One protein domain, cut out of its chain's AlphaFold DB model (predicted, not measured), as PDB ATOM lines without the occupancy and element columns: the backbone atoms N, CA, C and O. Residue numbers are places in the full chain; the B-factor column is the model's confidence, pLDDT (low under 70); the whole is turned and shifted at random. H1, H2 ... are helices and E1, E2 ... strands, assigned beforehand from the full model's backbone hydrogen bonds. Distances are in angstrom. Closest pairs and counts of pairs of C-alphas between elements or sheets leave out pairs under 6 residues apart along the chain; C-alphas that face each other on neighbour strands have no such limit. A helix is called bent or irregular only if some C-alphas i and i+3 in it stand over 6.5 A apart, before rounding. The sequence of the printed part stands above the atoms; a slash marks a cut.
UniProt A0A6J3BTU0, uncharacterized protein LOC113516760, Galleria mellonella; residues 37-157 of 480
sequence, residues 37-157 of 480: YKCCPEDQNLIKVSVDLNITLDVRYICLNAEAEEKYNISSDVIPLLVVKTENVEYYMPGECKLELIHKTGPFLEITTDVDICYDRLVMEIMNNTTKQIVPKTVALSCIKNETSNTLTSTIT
ATOM      1  N   TYR A  37     177.142 151.330 136.314       91.38
ATOM      2  CA  TYR A  37     177.592 152.152 137.435       91.38
ATOM      3  C   TYR A  37     179.109 152.345 137.380       91.38
ATOM      4  O   TYR A  37     179.873 151.410 137.643       91.38
ATOM      5  N   LYS A  38     179.559 153.560 137.054       92.69
ATOM      6  CA  LYS A  38     180.981 153.930 137.108       92.69
ATOM      7  C   LYS A  38     181.290 154.568 138.465       92.69
ATOM      8  O   LYS A  38     180.535 155.427 138.915       92.69
ATOM      9  N   CYS A  39     182.380 154.168 139.128       94.56
ATOM     10  CA  CYS A  39     182.687 154.705 140.462       94.56
ATOM     11  C   CYS A  39     183.061 156.192 140.420       94.56
ATOM     12  O   CYS A  39     182.605 156.967 141.258       94.56
ATOM     13  N   CYS A  40     183.910 156.580 139.468       94.19
ATOM     14  CA  CYS A  40     184.433 157.930 139.336       94.19
ATOM     15  C   CYS A  40     183.878 158.643 138.097       94.19
ATOM     16  O   CYS A  40     183.540 157.992 137.104       94.19
ATOM     17  N   PRO A  41     183.818 159.990 138.122       91.75
ATOM     18  CA  PRO A  41     183.489 160.818 136.961       91.75
ATOM     19  C   PRO A  41     184.300 160.477 135.701       91.75
ATOM     20  O   PRO A  41     185.321 159.790 135.755       91.75
ATOM     21  N   GLU A  42     183.838 160.936 134.535       83.69
ATOM     22  CA  GLU A  42     184.389 160.573 133.217       83.69
ATOM     23  C   GLU A  42     185.913 160.761 133.110       83.69
ATOM     24  O   GLU A  42     186.606 159.896 132.581       83.69
ATOM     25  N   ASP A  43     186.429 161.839 133.690       84.19
ATOM     26  CA  ASP A  43     187.815 162.297 133.632       84.19
ATOM     27  C   ASP A  43     188.687 161.839 134.813       84.19
ATOM     28  O   ASP A  43     189.872 162.169 134.867       84.19
ATOM     29  N   GLN A  44     188.130 161.065 135.747       90.12
ATOM     30  CA  GLN A  44     188.809 160.671 136.981       90.12
ATOM     31  C   GLN A  44     189.118 159.175 137.009       90.12
ATOM     32  O   GLN A  44     188.391 158.348 136.458       90.12
ATOM     33  N   ASN A  45     190.215 158.833 137.683       89.25
ATOM     34  CA  ASN A  45     190.662 157.456 137.887       89.25
ATOM     35  C   ASN A  45     190.460 157.028 139.340       89.25
ATOM     36  O   ASN A  45     190.552 157.849 140.246       89.25
ATOM     37  N   LEU A  46     190.281 155.739 139.606       93.12
ATOM     38  CA  LEU A  46     190.156 155.251 140.975       93.12
ATOM     39  C   LEU A  46     191.539 155.010 141.599       93.12
ATOM     40  O   LEU A  46     192.399 154.342 141.019       93.12
ATOM     41  N   ILE A  47     191.749 155.498 142.820       93.19
ATOM     42  CA  ILE A  47     192.916 155.168 143.644       93.19
ATOM     43  C   ILE A  47     192.483 154.542 144.964       93.19
ATOM     44  O   ILE A  47     191.417 154.836 145.505       93.19
ATOM     45  N   LYS A  48     193.344 153.684 145.508       93.69
ATOM     46  CA  LYS A  48     193.161 153.075 146.824       93.69
ATOM     47  C   LYS A  48     194.163 153.671 147.794       93.69
ATOM     48  O   LYS A  48     195.366 153.605 147.566       93.69
ATOM     49  N   VAL A  49     193.673 154.215 148.893       92.56
ATOM     50  CA  VAL A  49     194.482 154.802 149.958       92.56
ATOM     51  C   VAL A  49     194.328 153.949 151.201       92.56
ATOM     52  O   VAL A  49     193.218 153.681 151.646       92.56
ATOM     53  N   SER A  50     195.449 153.517 151.759       92.50
ATOM     54  CA  SER A  50     195.493 152.744 152.991       92.50
ATOM     55  C   SER A  50     196.409 153.409 154.009       92.50
ATOM     56  O   SER A  50     197.553 153.763 153.708       92.50
ATOM     57  N   VAL A  51     195.870 153.621 155.207       91.69
ATOM     58  CA  VAL A  51     196.568 154.251 156.328       91.69
ATOM     59  C   VAL A  51     196.584 153.266 157.485       91.69
ATOM     60  O   VAL A  51     195.539 152.801 157.942       91.69
ATOM     61  N   ASP A  52     197.783 152.932 157.944       87.81
ATOM     62  CA  ASP A  52     197.991 152.072 159.096       87.81
ATOM     63  C   ASP A  52     197.834 152.888 160.386       87.81
ATOM     64  O   ASP A  52     198.635 153.777 160.686       87.81
ATOM     65  N   LEU A  53     196.767 152.617 161.137       83.81
ATOM     66  CA  LEU A  53     196.465 153.276 162.407       83.81
ATOM     67  C   LEU A  53     196.698 152.314 163.580       83.81
ATOM     68  O   LEU A  53     195.759 152.061 164.325       83.81
ATOM     69  N   ASN A  54     197.913 151.764 163.742       80.56
ATOM     70  CA  ASN A  54     198.426 150.935 164.865       80.56
ATOM     71  C   ASN A  54     197.599 149.698 165.318       80.56
ATOM     72  O   ASN A  54     198.106 148.870 166.072       80.56
ATOM     73  N   ILE A  55     196.332 149.576 164.922       77.81
ATOM     74  CA  ILE A  55     195.318 148.629 165.407       77.81
ATOM     75  C   ILE A  55     194.367 148.246 164.255       77.81
ATOM     76  O   ILE A  55     193.891 147.114 164.206       77.81
ATOM     77  N   THR A  56     194.113 149.148 163.296       84.12
ATOM     78  CA  THR A  56     193.266 148.878 162.122       84.12
ATOM     79  C   THR A  56     193.822 149.531 160.857       84.12
ATOM     80  O   THR A  56     194.173 150.710 160.878       84.12
ATOM     81  N   LEU A  57     193.838 148.785 159.748       88.12
ATOM     82  CA  LEU A  57     194.121 149.321 158.416       88.12
ATOM     83  C   LEU A  57     192.869 150.039 157.891       88.12
ATOM     84  O   LEU A  57     191.867 149.386 157.590       88.12
ATOM     85  N   ASP A  58     192.920 151.366 157.798       90.06
ATOM     86  CA  ASP A  58     191.854 152.162 157.184       90.06
ATOM     87  C   ASP A  58     192.073 152.186 155.668       90.06
ATOM     88  O   ASP A  58     193.098 152.682 155.203       90.06
ATOM     89  N   VAL A  59     191.142 151.609 154.904       91.56
ATOM     90  CA  VAL A  59     191.199 151.539 153.438       91.56
ATOM     91  C   VAL A  59     190.078 152.390 152.871       91.56
ATOM     92  O   VAL A  59     188.904 152.137 153.131       91.56
ATOM     93  N   ARG A  60     190.447 153.374 152.057       92.50
ATOM     94  CA  ARG A  60     189.525 154.272 151.366       92.50
ATOM     95  C   ARG A  60     189.809 154.251 149.877       92.50
ATOM     96  O   ARG A  60     190.950 154.083 149.454       92.50
ATOM     97  N   TYR A  61     188.768 154.461 149.094       93.00
ATOM     98  CA  TYR A  61     188.870 154.621 147.653       93.00
ATOM     99  C   TYR A  61     188.521 156.065 147.321       93.00
ATOM    100  O   TYR A  61     187.596 156.625 147.908       93.00
ATOM    101  N   ILE A  62     189.307 156.685 146.451       92.19
ATOM    102  CA  ILE A  62     189.175 158.101 146.107       92.19
ATOM    103  C   ILE A  62     189.272 158.217 144.591       92.19
ATOM    104  O   ILE A  62     190.047 157.494 143.965       92.19
ATOM    105  N   CYS A  63     188.497 159.123 144.011       92.94
ATOM    106  CA  CYS A  63     188.621 159.476 142.607       92.94
ATOM    107  C   CYS A  63     189.718 160.529 142.429       92.94
ATOM    108  O   CYS A  63     189.761 161.543 143.127       92.94
ATOM    109  N   LEU A  64     190.650 160.239 141.531       87.75
ATOM    110  CA  LEU A  64     191.814 161.045 141.220       87.75
ATOM    111  C   LEU A  64     191.379 162.250 140.388       87.75
ATOM    112  O   LEU A  64     191.034 162.105 139.219       87.75
ATOM    113  N   ASN A  65     191.408 163.420 141.011       84.31
ATOM    114  CA  ASN A  65     191.248 164.722 140.379       84.31
ATOM    115  C   ASN A  65     192.588 165.488 140.404       84.31
ATOM    116  O   ASN A  65     193.558 165.030 141.010       84.31
ATOM    117  N   ALA A  66     192.632 166.683 139.804       76.81
ATOM    118  CA  ALA A  66     193.839 167.519 139.763       76.81
ATOM    119  C   ALA A  66     194.438 167.808 141.160       76.81
ATOM    120  O   ALA A  66     195.654 167.816 141.333       76.81
ATOM    121  N   GLU A  67     193.592 167.985 142.179       78.31
ATOM    122  CA  GLU A  67     194.028 168.203 143.566       78.31
ATOM    123  C   GLU A  67     194.719 166.960 144.156       78.31
ATOM    124  O   GLU A  67     195.736 167.058 144.846       78.31
ATOM    125  N   ALA A  68     194.192 165.767 143.876       77.56
ATOM    126  CA  ALA A  68     194.785 164.512 144.313       77.56
ATOM    127  C   ALA A  68     196.098 164.204 143.569       77.56
ATOM    128  O   ALA A  68     197.030 163.690 144.190       77.56
ATOM    129  N   GLU A  69     196.206 164.545 142.281       81.25
ATOM    130  CA  GLU A  69     197.460 164.432 141.522       81.25
ATOM    131  C   GLU A  69     198.580 165.269 142.148       81.25
ATOM    132  O   GLU A  69     199.671 164.745 142.383       81.25
ATOM    133  N   GLU A  70     198.294 166.528 142.498       80.81
ATOM    134  CA  GLU A  70     199.249 167.420 143.166       80.81
ATOM    135  C   GLU A  70     199.631 166.893 144.556       80.81
ATOM    136  O   GLU A  70     200.813 166.781 144.890       80.81
ATOM    137  N   LYS A  71     198.636 166.495 145.357       82.88
ATOM    138  CA  LYS A  71     198.841 166.013 146.731       82.88
ATOM    139  C   LYS A  71     199.748 164.784 146.814       82.88
ATOM    140  O   LYS A  71     200.469 164.622 147.800       82.88
ATOM    141  N   TYR A  72     199.683 163.904 145.819       79.75
ATOM    142  CA  TYR A  72     200.399 162.627 145.815       79.75
ATOM    143  C   TYR A  72     201.510 162.544 144.756       79.75
ATOM    144  O   TYR A  72     202.155 161.500 144.654       79.75
ATOM    145  N   ASN A  73     201.766 163.631 144.017       80.50
ATOM    146  CA  ASN A  73     202.779 163.737 142.963       80.50
ATOM    147  C   ASN A  73     202.660 162.621 141.901       80.50
ATOM    148  O   ASN A  73     203.599 161.857 141.663       80.50
ATOM    149  N   ILE A  74     201.468 162.491 141.315       75.81
ATOM    150  CA  ILE A  74     201.116 161.418 140.370       75.81
ATOM    151  C   ILE A  74     201.255 161.920 138.928       75.81
ATOM    152  O   ILE A  74     200.845 163.036 138.624       75.81
ATOM    153  N   SER A  75     201.795 161.087 138.027       69.56
ATOM    154  CA  SER A  75     201.805 161.389 136.585       69.56
ATOM    155  C   SER A  75     200.416 161.170 135.981       69.56
ATOM    156  O   SER A  75     199.842 160.092 136.141       69.56
ATOM    157  N   SER A  76     199.902 162.152 135.241       64.06
ATOM    158  CA  SER A  76     198.565 162.149 134.628       64.06
ATOM    159  C   SER A  76     198.454 161.276 133.366       64.06
ATOM    160  O   SER A  76     197.534 161.431 132.562       64.06
ATOM    161  N   ASP A  77     199.366 160.326 133.158       70.06
ATOM    162  CA  ASP A  77     199.442 159.551 131.913       70.06
ATOM    163  C   ASP A  77     198.362 158.467 131.787       70.06
ATOM    164  O   ASP A  77     198.261 157.820 130.747       70.06
ATOM    165  N   VAL A  78     197.525 158.255 132.808       75.56
ATOM    166  CA  VAL A  78     196.556 157.151 132.818       75.56
ATOM    167  C   VAL A  78     195.197 157.570 132.261       75.56
ATOM    168  O   VAL A  78     194.589 158.545 132.711       75.56
ATOM    169  N   ILE A  79     194.693 156.799 131.290       81.00
ATOM    170  CA  ILE A  79     193.360 157.002 130.712       81.00
ATOM    171  C   ILE A  79     192.285 156.376 131.616       81.00
ATOM    172  O   ILE A  79     192.407 155.187 131.934       81.00
ATOM    173  N   PRO A  80     191.244 157.138 132.006       85.69
ATOM    174  CA  PRO A  80     190.118 156.601 132.765       85.69
ATOM    175  C   PRO A  80     189.344 155.553 131.969       85.69
ATOM    176  O   PRO A  80     189.431 155.490 130.742       85.69
ATOM    177  N   LEU A  81     188.580 154.714 132.673       87.81
ATOM    178  CA  LEU A  81     187.698 153.749 132.021       87.81
ATOM    179  C   LEU A  81     186.694 154.501 131.141       87.81
ATOM    180  O   LEU A  81     185.964 155.375 131.624       87.81
ATOM    181  N   LEU A  82     186.688 154.170 129.854       87.62
ATOM    182  CA  LEU A  82     186.005 154.951 128.841       87.62
ATOM    183  C   LEU A  82     184.693 154.280 128.473       87.62
ATOM    184  O   LEU A  82     184.667 153.105 128.118       87.62
ATOM    185  N   VAL A  83     183.599 155.029 128.546       86.75
ATOM    186  CA  VAL A  83     182.264 154.501 128.277       86.75
ATOM    187  C   VAL A  83     181.664 155.229 127.074       86.75
ATOM    188  O   VAL A  83     181.409 156.428 127.125       86.75
ATOM    189  N   VAL A  84     181.463 154.512 125.967       83.25
ATOM    190  CA  VAL A  84     180.975 155.072 124.698       83.25
ATOM    191  C   VAL A  84     179.484 154.795 124.532       83.25
ATOM    192  O   VAL A  84     179.073 153.637 124.475       83.25
ATOM    193  N   LYS A  85     178.690 155.867 124.368       69.19
ATOM    194  CA  LYS A  85     177.267 155.837 123.966       69.19
ATOM    195  C   LYS A  85     176.401 154.850 124.764       69.19
ATOM    196  O   LYS A  85     175.648 154.054 124.206       69.19
ATOM    197  N   THR A  86     176.484 154.908 126.081       63.78
ATOM    198  CA  THR A  86     175.465 154.368 126.990       63.78
ATOM    199  C   THR A  86     174.642 155.541 127.487       63.78
ATOM    200  O   THR A  86     175.141 156.352 128.260       63.78
ATOM    201  N   GLU A  87     173.376 155.630 127.083       66.81
ATOM    202  CA  GLU A  87     172.438 156.605 127.670       66.81
ATOM    203  C   GLU A  87     172.212 156.350 129.180       66.81
ATOM    204  O   GLU A  87     171.709 157.220 129.882       66.81
ATOM    205  N   ASN A  88     172.670 155.198 129.695       78.62
ATOM    206  CA  ASN A  88     172.483 154.733 131.068       78.62
ATOM    207  C   ASN A  88     173.819 154.538 131.822       78.62
ATOM    208  O   ASN A  88     174.080 153.447 132.333       78.62
ATOM    209  N   VAL A  89     174.692 155.554 131.870       87.31
ATOM    210  CA  VAL A  89     175.809 155.579 132.844       87.31
ATOM    211  C   VAL A  89     175.387 156.384 134.052       87.31
ATOM    212  O   VAL A  89     175.040 157.556 133.914       87.31
ATOM    213  N   GLU A  90     175.477 155.782 135.229       90.75
ATOM    214  CA  GLU A  90     175.333 156.507 136.485       90.75
ATOM    215  C   GLU A  90     176.671 156.520 137.222       90.75
ATOM    216  O   GLU A  90     177.349 155.499 137.363       90.75
ATOM    217  N   TYR A  91     177.072 157.709 137.663       91.12
ATOM    218  CA  TYR A  91     178.276 157.893 138.455       91.12
ATOM    219  C   TYR A  91     177.908 157.727 139.919       91.12
ATOM    220  O   TYR A  91     177.249 158.589 140.502       91.12
ATOM    221  N   TYR A  92     178.310 156.606 140.502       89.62
ATOM    222  CA  TYR A  92     177.920 156.257 141.855       89.62
ATOM    223  C   TYR A  92     179.047 155.518 142.560       89.62
ATOM    224  O   TYR A  92     179.473 154.442 142.144       89.62
ATOM    225  N   MET A  93     179.508 156.100 143.664       89.50
ATOM    226  CA  MET A  93     180.418 155.451 144.592       89.50
ATOM    227  C   MET A  93     179.640 155.093 145.863       89.50
ATOM    228  O   MET A  93     179.094 156.004 146.492       89.50
ATOM    229  N   PRO A  94     179.576 153.813 146.274       86.88
ATOM    230  CA  PRO A  94     178.769 153.430 147.429       86.88
ATOM    231  C   PRO A  94     179.289 154.088 148.720       86.88
ATOM    232  O   PRO A  94     180.402 153.815 149.170       86.88
ATOM    233  N   GLY A  95     178.495 155.002 149.291       77.44
ATOM    234  CA  GLY A  95     178.938 155.932 150.343       77.44
ATOM    235  C   GLY A  95     178.661 155.509 151.791       77.44
ATOM    236  O   GLY A  95     179.205 156.116 152.709       77.44
ATOM    237  N   GLU A  96     177.843 154.477 152.025       80.56
ATOM    238  CA  GLU A  96     177.343 154.121 153.370       80.56
ATOM    239  C   GLU A  96     177.857 152.768 153.898       80.56
ATOM    240  O   GLU A  96     177.306 152.203 154.844       80.56
ATOM    241  N   CYS A  97     178.917 152.215 153.305       84.69
ATOM    242  CA  CYS A  97     179.372 150.860 153.612       84.69
ATOM    243  C   CYS A  97     180.898 150.721 153.617       84.69
ATOM    244  O   CYS A  97     181.639 151.544 153.077       84.69
ATOM    245  N   LYS A  98     181.385 149.625 154.209       88.25
ATOM    246  CA  LYS A  98     182.778 149.208 154.048       88.25
ATOM    247  C   LYS A  98     182.941 148.608 152.651       88.25
ATOM    248  O   LYS A  98     182.399 147.536 152.380       88.25
ATOM    249  N   LEU A  99     183.676 149.311 151.794       91.75
ATOM    250  CA  LEU A  99     183.955 148.888 150.425       91.75
ATOM    251  C   LEU A  99     184.981 147.753 150.400       91.75
ATOM    252  O   LEU A  99     186.062 147.857 150.989       91.75
ATOM    253  N   GLU A 100     184.662 146.698 149.663       90.44
ATOM    254  CA  GLU A 100     185.592 145.636 149.305       90.44
ATOM    255  C   GLU A 100     185.899 145.701 147.812       90.44
ATOM    256  O   GLU A 100     185.039 146.000 146.980       90.44
ATOM    257  N   LEU A 101     187.161 145.442 147.476       90.00
ATOM    258  CA  LEU A 101     187.601 145.412 146.098       90.00
ATOM    259  C   LEU A 101     187.535 143.986 145.577       90.00
ATOM    260  O   LEU A 101     188.249 143.098 146.045       90.00
ATOM    261  N   ILE A 102     186.697 143.791 144.570       85.50
ATOM    262  CA  ILE A 102     186.527 142.509 143.909       85.50
ATOM    263  C   ILE A 102     187.506 142.473 142.741       85.50
ATOM    264  O   ILE A 102     187.330 143.129 141.711       85.50
ATOM    265  N   HIS A 103     188.570 141.690 142.901       78.31
ATOM    266  CA  HIS A 103     189.454 141.366 141.792       78.31
ATOM    267  C   HIS A 103     188.749 140.373 140.867       78.31
ATOM    268  O   HIS A 103     188.665 139.187 141.177       78.31
ATOM    269  N   LYS A 104     188.268 140.837 139.711       70.19
ATOM    270  CA  LYS A 104     187.849 139.922 138.649       70.19
ATOM    271  C   LYS A 104     189.067 139.523 137.824       70.19
ATOM    272  O   LYS A 104     189.633 140.318 137.085       70.19
ATOM    273  N   THR A 105     189.499 138.280 137.994       60.12
ATOM    274  CA  THR A 105     190.521 137.646 137.154       60.12
ATOM    275  C   THR A 105     189.841 136.925 136.001       60.12
ATOM    276  O   THR A 105     189.362 135.807 136.163       60.12
ATOM    277  N   GLY A 106     189.787 137.572 134.841       60.78
ATOM    278  CA  GLY A 106     189.305 136.971 133.602       60.78
ATOM    279  C   GLY A 106     189.262 137.988 132.455       60.78
ATOM    280  O   GLY A 106     189.115 139.175 132.725       60.78
ATOM    281  N   PRO A 107     189.383 137.546 131.188       57.75
ATOM    282  CA  PRO A 107     189.272 138.417 130.010       57.75
ATOM    283  C   PRO A 107     187.835 138.894 129.749       57.75
ATOM    284  O   PRO A 107     187.617 139.779 128.934       57.75
ATOM    285  N   PHE A 108     186.857 138.290 130.426       59.84
ATOM    286  CA  PHE A 108     185.456 138.675 130.371       59.84
ATOM    287  C   PHE A 108     185.042 139.118 131.767       59.84
ATOM    288  O   PHE A 108     185.040 138.320 132.709       59.84
ATOM    289  N   LEU A 109     184.723 140.400 131.906       66.25
ATOM    290  CA  LEU A 109     184.163 140.925 133.137       66.25
ATOM    291  C   LEU A 109     182.645 140.753 133.060       66.25
ATOM    292  O   LEU A 109     181.972 141.508 132.379       66.25
ATOM    293  N   GLU A 110     182.083 139.747 133.729       67.69
ATOM    294  CA  GLU A 110     180.624 139.707 133.894       67.69
ATOM    295  C   GLU A 110     180.214 140.876 134.796       67.69
ATOM    296  O   GLU A 110     180.622 140.938 135.959       67.69
ATOM    297  N   ILE A 111     179.468 141.837 134.265       69.56
ATOM    298  CA  ILE A 111     179.089 143.050 134.993       69.56
ATOM    299  C   ILE A 111     177.708 142.852 135.622       69.56
ATOM    300  O   ILE A 111     176.679 142.764 134.957       69.56
ATOM    301  N   THR A 112     177.677 142.791 136.945       72.00
ATOM    302  CA  THR A 112     176.434 142.818 137.713       72.00
ATOM    303  C   THR A 112     175.928 144.250 137.760       72.00
ATOM    304  O   THR A 112     176.650 145.136 138.211       72.00
ATOM    305  N   THR A 113     174.690 144.479 137.332       70.19
ATOM    306  CA  THR A 113     174.024 145.795 137.384       70.19
ATOM    307  C   THR A 113     173.409 146.048 138.758       70.19
ATOM    308  O   THR A 113     172.316 146.598 138.865       70.19
ATOM    309  N   ASP A 114     174.060 145.553 139.809       76.56
ATOM    310  CA  ASP A 114     173.624 145.797 141.176       76.56
ATOM    311  C   ASP A 114     174.011 147.229 141.556       76.56
ATOM    312  O   ASP A 114     175.142 147.644 141.308       76.56
ATOM    313  N   VAL A 115     173.082 147.967 142.160       76.69
ATOM    314  CA  VAL A 115     173.274 149.371 142.561       76.69
ATOM    315  C   VAL A 115     174.424 149.496 143.569       76.69
ATOM    316  O   VAL A 115     175.072 150.531 143.667       76.69
ATOM    317  N   ASP A 116     174.726 148.421 144.298       87.56
ATOM    318  CA  ASP A 116     175.805 148.391 145.286       87.56
ATOM    319  C   ASP A 116     177.195 148.111 144.700       87.56
ATOM    320  O   ASP A 116     178.156 147.962 145.464       87.56
ATOM    321  N   ILE A 117     177.307 147.975 143.375       89.38
ATOM    322  CA  ILE A 117     178.564 147.682 142.690       89.38
ATOM    323  C   ILE A 117     178.846 148.772 141.668       89.38
ATOM    324  O   ILE A 117     178.056 149.009 140.763       89.38
ATOM    325  N   CYS A 118     180.021 149.381 141.771       92.69
ATOM    326  CA  CYS A 118     180.530 150.284 140.749       92.69
ATOM    327  C   CYS A 118     181.837 149.748 140.166       92.69
ATOM    328  O   CYS A 118     182.584 149.016 140.826       92.69
ATOM    329  N   TYR A 119     182.122 150.117 138.922       92.38
ATOM    330  CA  TYR A 119     183.305 149.684 138.188       92.38
ATOM    331  C   TYR A 119     184.173 150.879 137.835       92.38
ATOM    332  O   TYR A 119     183.671 151.924 137.424       92.38
ATOM    333  N   ASP A 120     185.485 150.724 137.976       93.06
ATOM    334  CA  ASP A 120     186.429 151.731 137.508       93.06
ATOM    335  C   ASP A 120     187.843 151.174 137.378       93.06
ATOM    336  O   ASP A 120     188.150 150.070 137.833       93.06
ATOM    337  N   ARG A 121     188.731 151.958 136.778       90.81
ATOM    338  CA  ARG A 121     190.138 151.623 136.639       90.81
ATOM    339  C   ARG A 121     190.899 152.022 137.895       90.81
ATOM    340  O   ARG A 121     191.048 153.204 138.195       90.81
ATOM    341  N   LEU A 122     191.420 151.029 138.614       91.31
ATOM    342  CA  LEU A 122     192.322 151.258 139.734       91.31
ATOM    343  C   LEU A 122     193.733 151.498 139.199       91.31
ATOM    344  O   LEU A 122     194.358 150.577 138.674       91.31
ATOM    345  N   VAL A 123     194.236 152.718 139.358       89.25
ATOM    346  CA  VAL A 123     195.512 153.142 138.754       89.25
ATOM    347  C   VAL A 123     196.664 153.199 139.747       89.25
ATOM    348  O   VAL A 123     197.826 153.132 139.354       89.25
ATOM    349  N   MET A 124     196.367 153.307 141.044       88.94
ATOM    350  CA  MET A 124     197.396 153.409 142.076       88.94
ATOM    351  C   MET A 124     196.927 152.905 143.445       88.94
ATOM    352  O   MET A 124     195.757 153.051 143.813       88.94
ATOM    353  N   GLU A 125     197.871 152.372 144.228       91.88
ATOM    354  CA  GLU A 125     197.704 152.140 145.663       91.88
ATOM    355  C   GLU A 125     198.656 153.043 146.462       91.88
ATOM    356  O   GLU A 125     199.849 153.127 146.172       91.88
ATOM    357  N   ILE A 126     198.145 153.704 147.496       89.94
ATOM    358  CA  ILE A 126     198.931 154.480 148.455       89.94
ATOM    359  C   ILE A 126     198.880 153.744 149.788       89.94
ATOM    360  O   ILE A 126     197.797 153.469 150.307       89.94
ATOM    361  N   MET A 127     200.040 153.430 150.359       92.00
ATOM    362  CA  MET A 127     200.149 152.827 151.689       92.00
ATOM    363  C   MET A 127     201.030 153.711 152.566       92.00
ATOM    364  O   MET A 127     202.194 153.921 152.236       92.00
ATOM    365  N   ASN A 128     200.502 154.254 153.666       89.12
ATOM    366  CA  ASN A 128     201.263 155.104 154.597       89.12
ATOM    367  C   ASN A 128     202.020 156.255 153.895       89.12
ATOM    368  O   ASN A 128     203.207 156.466 154.136       89.12
ATOM    369  N   ASN A 129     201.346 156.967 152.983       83.62
ATOM    370  CA  ASN A 129     201.903 158.020 152.111       83.62
ATOM    371  C   ASN A 129     203.001 157.575 151.130       83.62
ATOM    372  O   ASN A 129     203.545 158.410 150.412       83.62
ATOM    373  N   THR A 130     203.311 156.283 151.047       87.62
ATOM    374  CA  THR A 130     204.175 155.749 149.993       87.62
ATOM    375  C   THR A 130     203.325 155.310 148.809       87.62
ATOM    376  O   THR A 130     202.318 154.614 148.970       87.62
ATOM    377  N   THR A 131     203.703 155.755 147.613       86.25
ATOM    378  CA  THR A 131     203.036 155.376 146.370       86.25
ATOM    379  C   THR A 131     203.545 154.010 145.926       86.25
ATOM    380  O   THR A 131     204.744 153.772 145.785       86.25
ATOM    381  N   LYS A 132     202.616 153.087 145.702       86.88
ATOM    382  CA  LYS A 132     202.879 151.801 145.073       86.88
ATOM    383  C   LYS A 132     202.230 151.842 143.699       86.88
ATOM    384  O   LYS A 132     201.009 151.741 143.569       86.88
ATOM    385  N   GLN A 133     203.062 152.006 142.671       75.81
ATOM    386  CA  GLN A 133     202.604 151.843 141.297       75.81
ATOM    387  C   GLN A 133     202.086 150.416 141.123       75.81
ATOM    388  O   GLN A 133     202.771 149.438 141.434       75.81
ATOM    389  N   ILE A 134     200.854 150.319 140.654       81.94
ATOM    390  CA  ILE A 134     200.232 149.067 140.251       81.94
ATOM    391  C   ILE A 134     200.033 149.114 138.746       81.94
ATOM    392  O   ILE A 134     199.897 150.188 138.165       81.94
ATOM    393  N   VAL A 135     200.000 147.942 138.120       79.62
ATOM    394  CA  VAL A 135     199.514 147.839 136.744       79.62
ATOM    395  C   VAL A 135     198.037 148.242 136.772       79.62
ATOM    396  O   VAL A 135     197.278 147.591 137.507       79.62
ATOM    397  N   PRO A 136     197.638 149.310 136.052       82.88
ATOM    398  CA  PRO A 136     196.254 149.743 136.013       82.88
ATOM    399  C   PRO A 136     195.355 148.588 135.594       82.88
ATOM    400  O   PRO A 136     195.686 147.845 134.673       82.88
ATOM    401  N   LYS A 137     194.245 148.414 136.303       87.69
ATOM    402  CA  LYS A 137     193.277 147.361 135.998       87.69
ATOM    403  C   LYS A 137     191.876 147.808 136.343       87.69
ATOM    404  O   LYS A 137     191.673 148.463 137.370       87.69
ATOM    405  N   THR A 138     190.907 147.394 135.541       89.12
ATOM    406  CA  THR A 138     189.504 147.542 135.914       89.12
ATOM    407  C   THR A 138     189.182 146.694 137.147       89.12
ATOM    408  O   THR A 138     189.502 145.505 137.223       89.12
ATOM    409  N   VAL A 139     188.562 147.316 138.145       91.12
ATOM    410  CA  VAL A 139     188.122 146.689 139.392       91.12
ATOM    411  C   VAL A 139     186.646 146.974 139.617       91.12
ATOM    412  O   VAL A 139     186.108 147.958 139.114       91.12
ATOM    413  N   ALA A 140     186.004 146.114 140.402       91.56
ATOM    414  CA  ALA A 140     184.680 146.385 140.937       91.56
ATOM    415  C   ALA A 140     184.803 146.710 142.429       91.56
ATOM    416  O   ALA A 140     185.508 146.008 143.163       91.56
ATOM    417  N   LEU A 141     184.126 147.763 142.869       92.19
ATOM    418  CA  LEU A 141     183.942 148.076 144.280       92.19
ATOM    419  C   LEU A 141     182.532 147.679 144.683       92.19
ATOM    420  O   LEU A 141     181.580 148.045 144.001       92.19
ATOM    421  N   SER A 142     182.409 146.942 145.782       91.81
ATOM    422  CA  SER A 142     181.119 146.490 146.294       91.81
ATOM    423  C   SER A 142     181.000 146.728 147.794       91.81
ATOM    424  O   SER A 142     181.989 146.651 148.530       91.81
ATOM    425  N   CYS A 143     179.782 147.000 148.252       88.81
ATOM    426  CA  CYS A 143     179.458 146.979 149.671       88.81
ATOM    427  C   CYS A 143     179.427 145.552 150.220       88.81
ATOM    428  O   CYS A 143     178.713 144.693 149.704       88.81
ATOM    429  N   ILE A 144     180.106 145.317 151.346       84.62
ATOM    430  CA  ILE A 144     179.967 144.059 152.090       84.62
ATOM    431  C   ILE A 144     178.541 143.979 152.659       84.62
ATOM    432  O   ILE A 144     178.222 144.646 153.647       84.62
ATOM    433  N   LYS A 145     177.679 143.160 152.047       81.56
ATOM    434  CA  LYS A 145     176.347 142.815 152.566       81.56
ATOM    435  C   LYS A 145     176.349 141.380 153.087       81.56
ATOM    436  O   LYS A 145     176.901 140.483 152.461       81.56
ATOM    437  N   ASN A 146     175.705 141.158 154.233       73.62
ATOM    438  CA  ASN A 146     175.572 139.823 154.833       73.62
ATOM    439  C   ASN A 146     174.462 138.971 154.185       73.62
ATOM    440  O   ASN A 146     174.301 137.811 154.557       73.62
ATOM    441  N   GLU A 147     173.689 139.525 153.247       64.62
ATOM    442  CA  GLU A 147     172.544 138.850 152.630       64.62
ATOM    443  C   GLU A 147     172.779 138.581 151.141       64.62
ATOM    444  O   GLU A 147     173.188 139.458 150.384       64.62
ATOM    445  N   THR A 148     172.489 137.350 150.723       58.59
ATOM    446  CA  THR A 148     172.508 136.907 149.327       58.59
ATOM    447  C   THR A 148     171.232 137.369 148.623       58.59
ATOM    448  O   THR A 148     170.228 136.653 148.624       58.59
ATOM    449  N   SER A 149     171.240 138.565 148.041       60.62
ATOM    450  CA  SER A 149     170.218 138.969 147.075       60.62
ATOM    451  C   SER A 149     170.452 138.245 145.743       60.62
ATOM    452  O   SER A 149     171.586 138.068 145.294       60.62
ATOM    453  N   ASN A 150     169.370 137.792 145.103       60.16
ATOM    454  CA  ASN A 150     169.430 137.252 143.746       60.16
ATOM    455  C   ASN A 150     169.713 138.406 142.776       60.16
ATOM    456  O   ASN A 150     168.806 139.154 142.418       60.16
ATOM    457  N   THR A 151     170.971 138.555 142.374       60.34
ATOM    458  CA  THR A 151     171.410 139.568 141.417       60.34
ATOM    459  C   THR A 151     171.093 139.134 139.989       60.34
ATOM    460  O   THR A 151     171.397 138.015 139.569       60.34
ATOM    461  N   LEU A 152     170.466 140.029 139.224       65.38
ATOM    462  CA  LEU A 152     170.370 139.884 137.776       65.38
ATOM    463  C   LEU A 152     171.759 140.126 137.184       65.38
ATOM    464  O   LEU A 152     172.341 141.200 137.330       65.38
ATOM    465  N   THR A 153     172.302 139.105 136.531       64.00
ATOM    466  CA  THR A 153     173.572 139.198 135.821       64.00
ATOM    467  C   THR A 153     173.303 139.636 134.389       64.00
ATOM    468  O   THR A 153     172.602 138.965 133.633       64.00
ATOM    469  N   SER A 154     173.862 140.780 134.009       69.75
ATOM    470  CA  SER A 154     173.985 141.153 132.603       69.75
ATOM    471  C   SER A 154     175.434 140.939 132.171       69.75
ATOM    472  O   SER A 154     176.358 140.975 132.980       69.75
ATOM    473  N   THR A 155     175.663 140.647 130.901       69.69
ATOM    474  CA  THR A 155     177.022 140.473 130.381       69.69
ATOM    475  C   THR A 155     177.374 141.702 129.561       69.69
ATOM    476  O   THR A 155     177.034 141.774 128.382       69.69
ATOM    477  N   ILE A 156     178.026 142.679 130.188       75.25
ATOM    478  CA  ILE A 156     178.667 143.787 129.475       75.25
ATOM    479  C   ILE A 156     180.136 143.415 129.288       75.25
ATOM    480  O   ILE A 156     180.797 143.005 130.236       75.25
ATOM    481  N   THR A 157     180.650 143.527 128.069       83.31
ATOM    482  CA  THR A 157     182.058 143.254 127.766       83.31
ATOM    483  C   THR A 157     182.870 144.540 127.834       83.31
ATOM    484  O   THR A 157     182.459 145.562 127.285       83.31
TER     485      THR A 157
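Overview. This is residues 37 to 157 of the 480 residues of the protein "uncharacterized protein LOC113516760" of Galleria mellonella (UniProt A0A6J3BTU0). A single sheet of five strands curls like part of a barrel and folds back on itself, E2 and E1 facing E7 and E5, with the bent strand E6 as the hinge. The short helix H1 only grazes this sheet, and two long stretches without named elements, residues 103 to 116 and 144 to 157, are tied together by a short pairing. The printed part has 121 residues, in chain order E1 E2 H1 E3 E4 E5 E6 E7; the sheet, order E2 E1 E6 E7 E5, is mixed. The class is mostly strand, with under half of the residues in named elements; the whole is compact, radius of gyration of the C-alphas 14.9 A, spanning 39 by 36 by 26 A.

Along the chain. E1, residues 45 to 53, starts at C-alpha 45 (190.662, 157.456, 137.887) and is 25.5 A long. E2 is residues 56 to 64, 24.2 A; E6, residues 117 to 127, 23.9 A; E7, residues 130 to 143, 26.2 A, ending at C-alpha 143 (179.458, 146.979, 149.671). E5 is residues 99 to 102, H1 66 to 72, E3 82 to 84 and E4 89 to 91.

Arrangement. E6 bends by 84 degrees at residue 121 and E7 by 102 degrees at residue 136. The hairpin E6 and E7 is antiparallel, with N 122 and O 137 2.9 A apart. E1 is parallel to E6, N 50 to O 126 2.8 A. The hairpin E1 and E2 is antiparallel, N 49 to O 60 2.8 A; E5 is antiparallel to E7, N 100 to O 142 2.9 A. In H1 every O i to N i+4 pair is within hydrogen-bond range. E3 and E4 pair with no named strand.

Size, cuts and confidence. The C-alphas farthest apart, Asn 54 and Lys 85, are 46.3 A apart. The printed part has no cut, and E5 to E6 is a long link. Confidence is under 70 at residues 75 to 76, 85 to 87, 105 to 111 and 147 to 155.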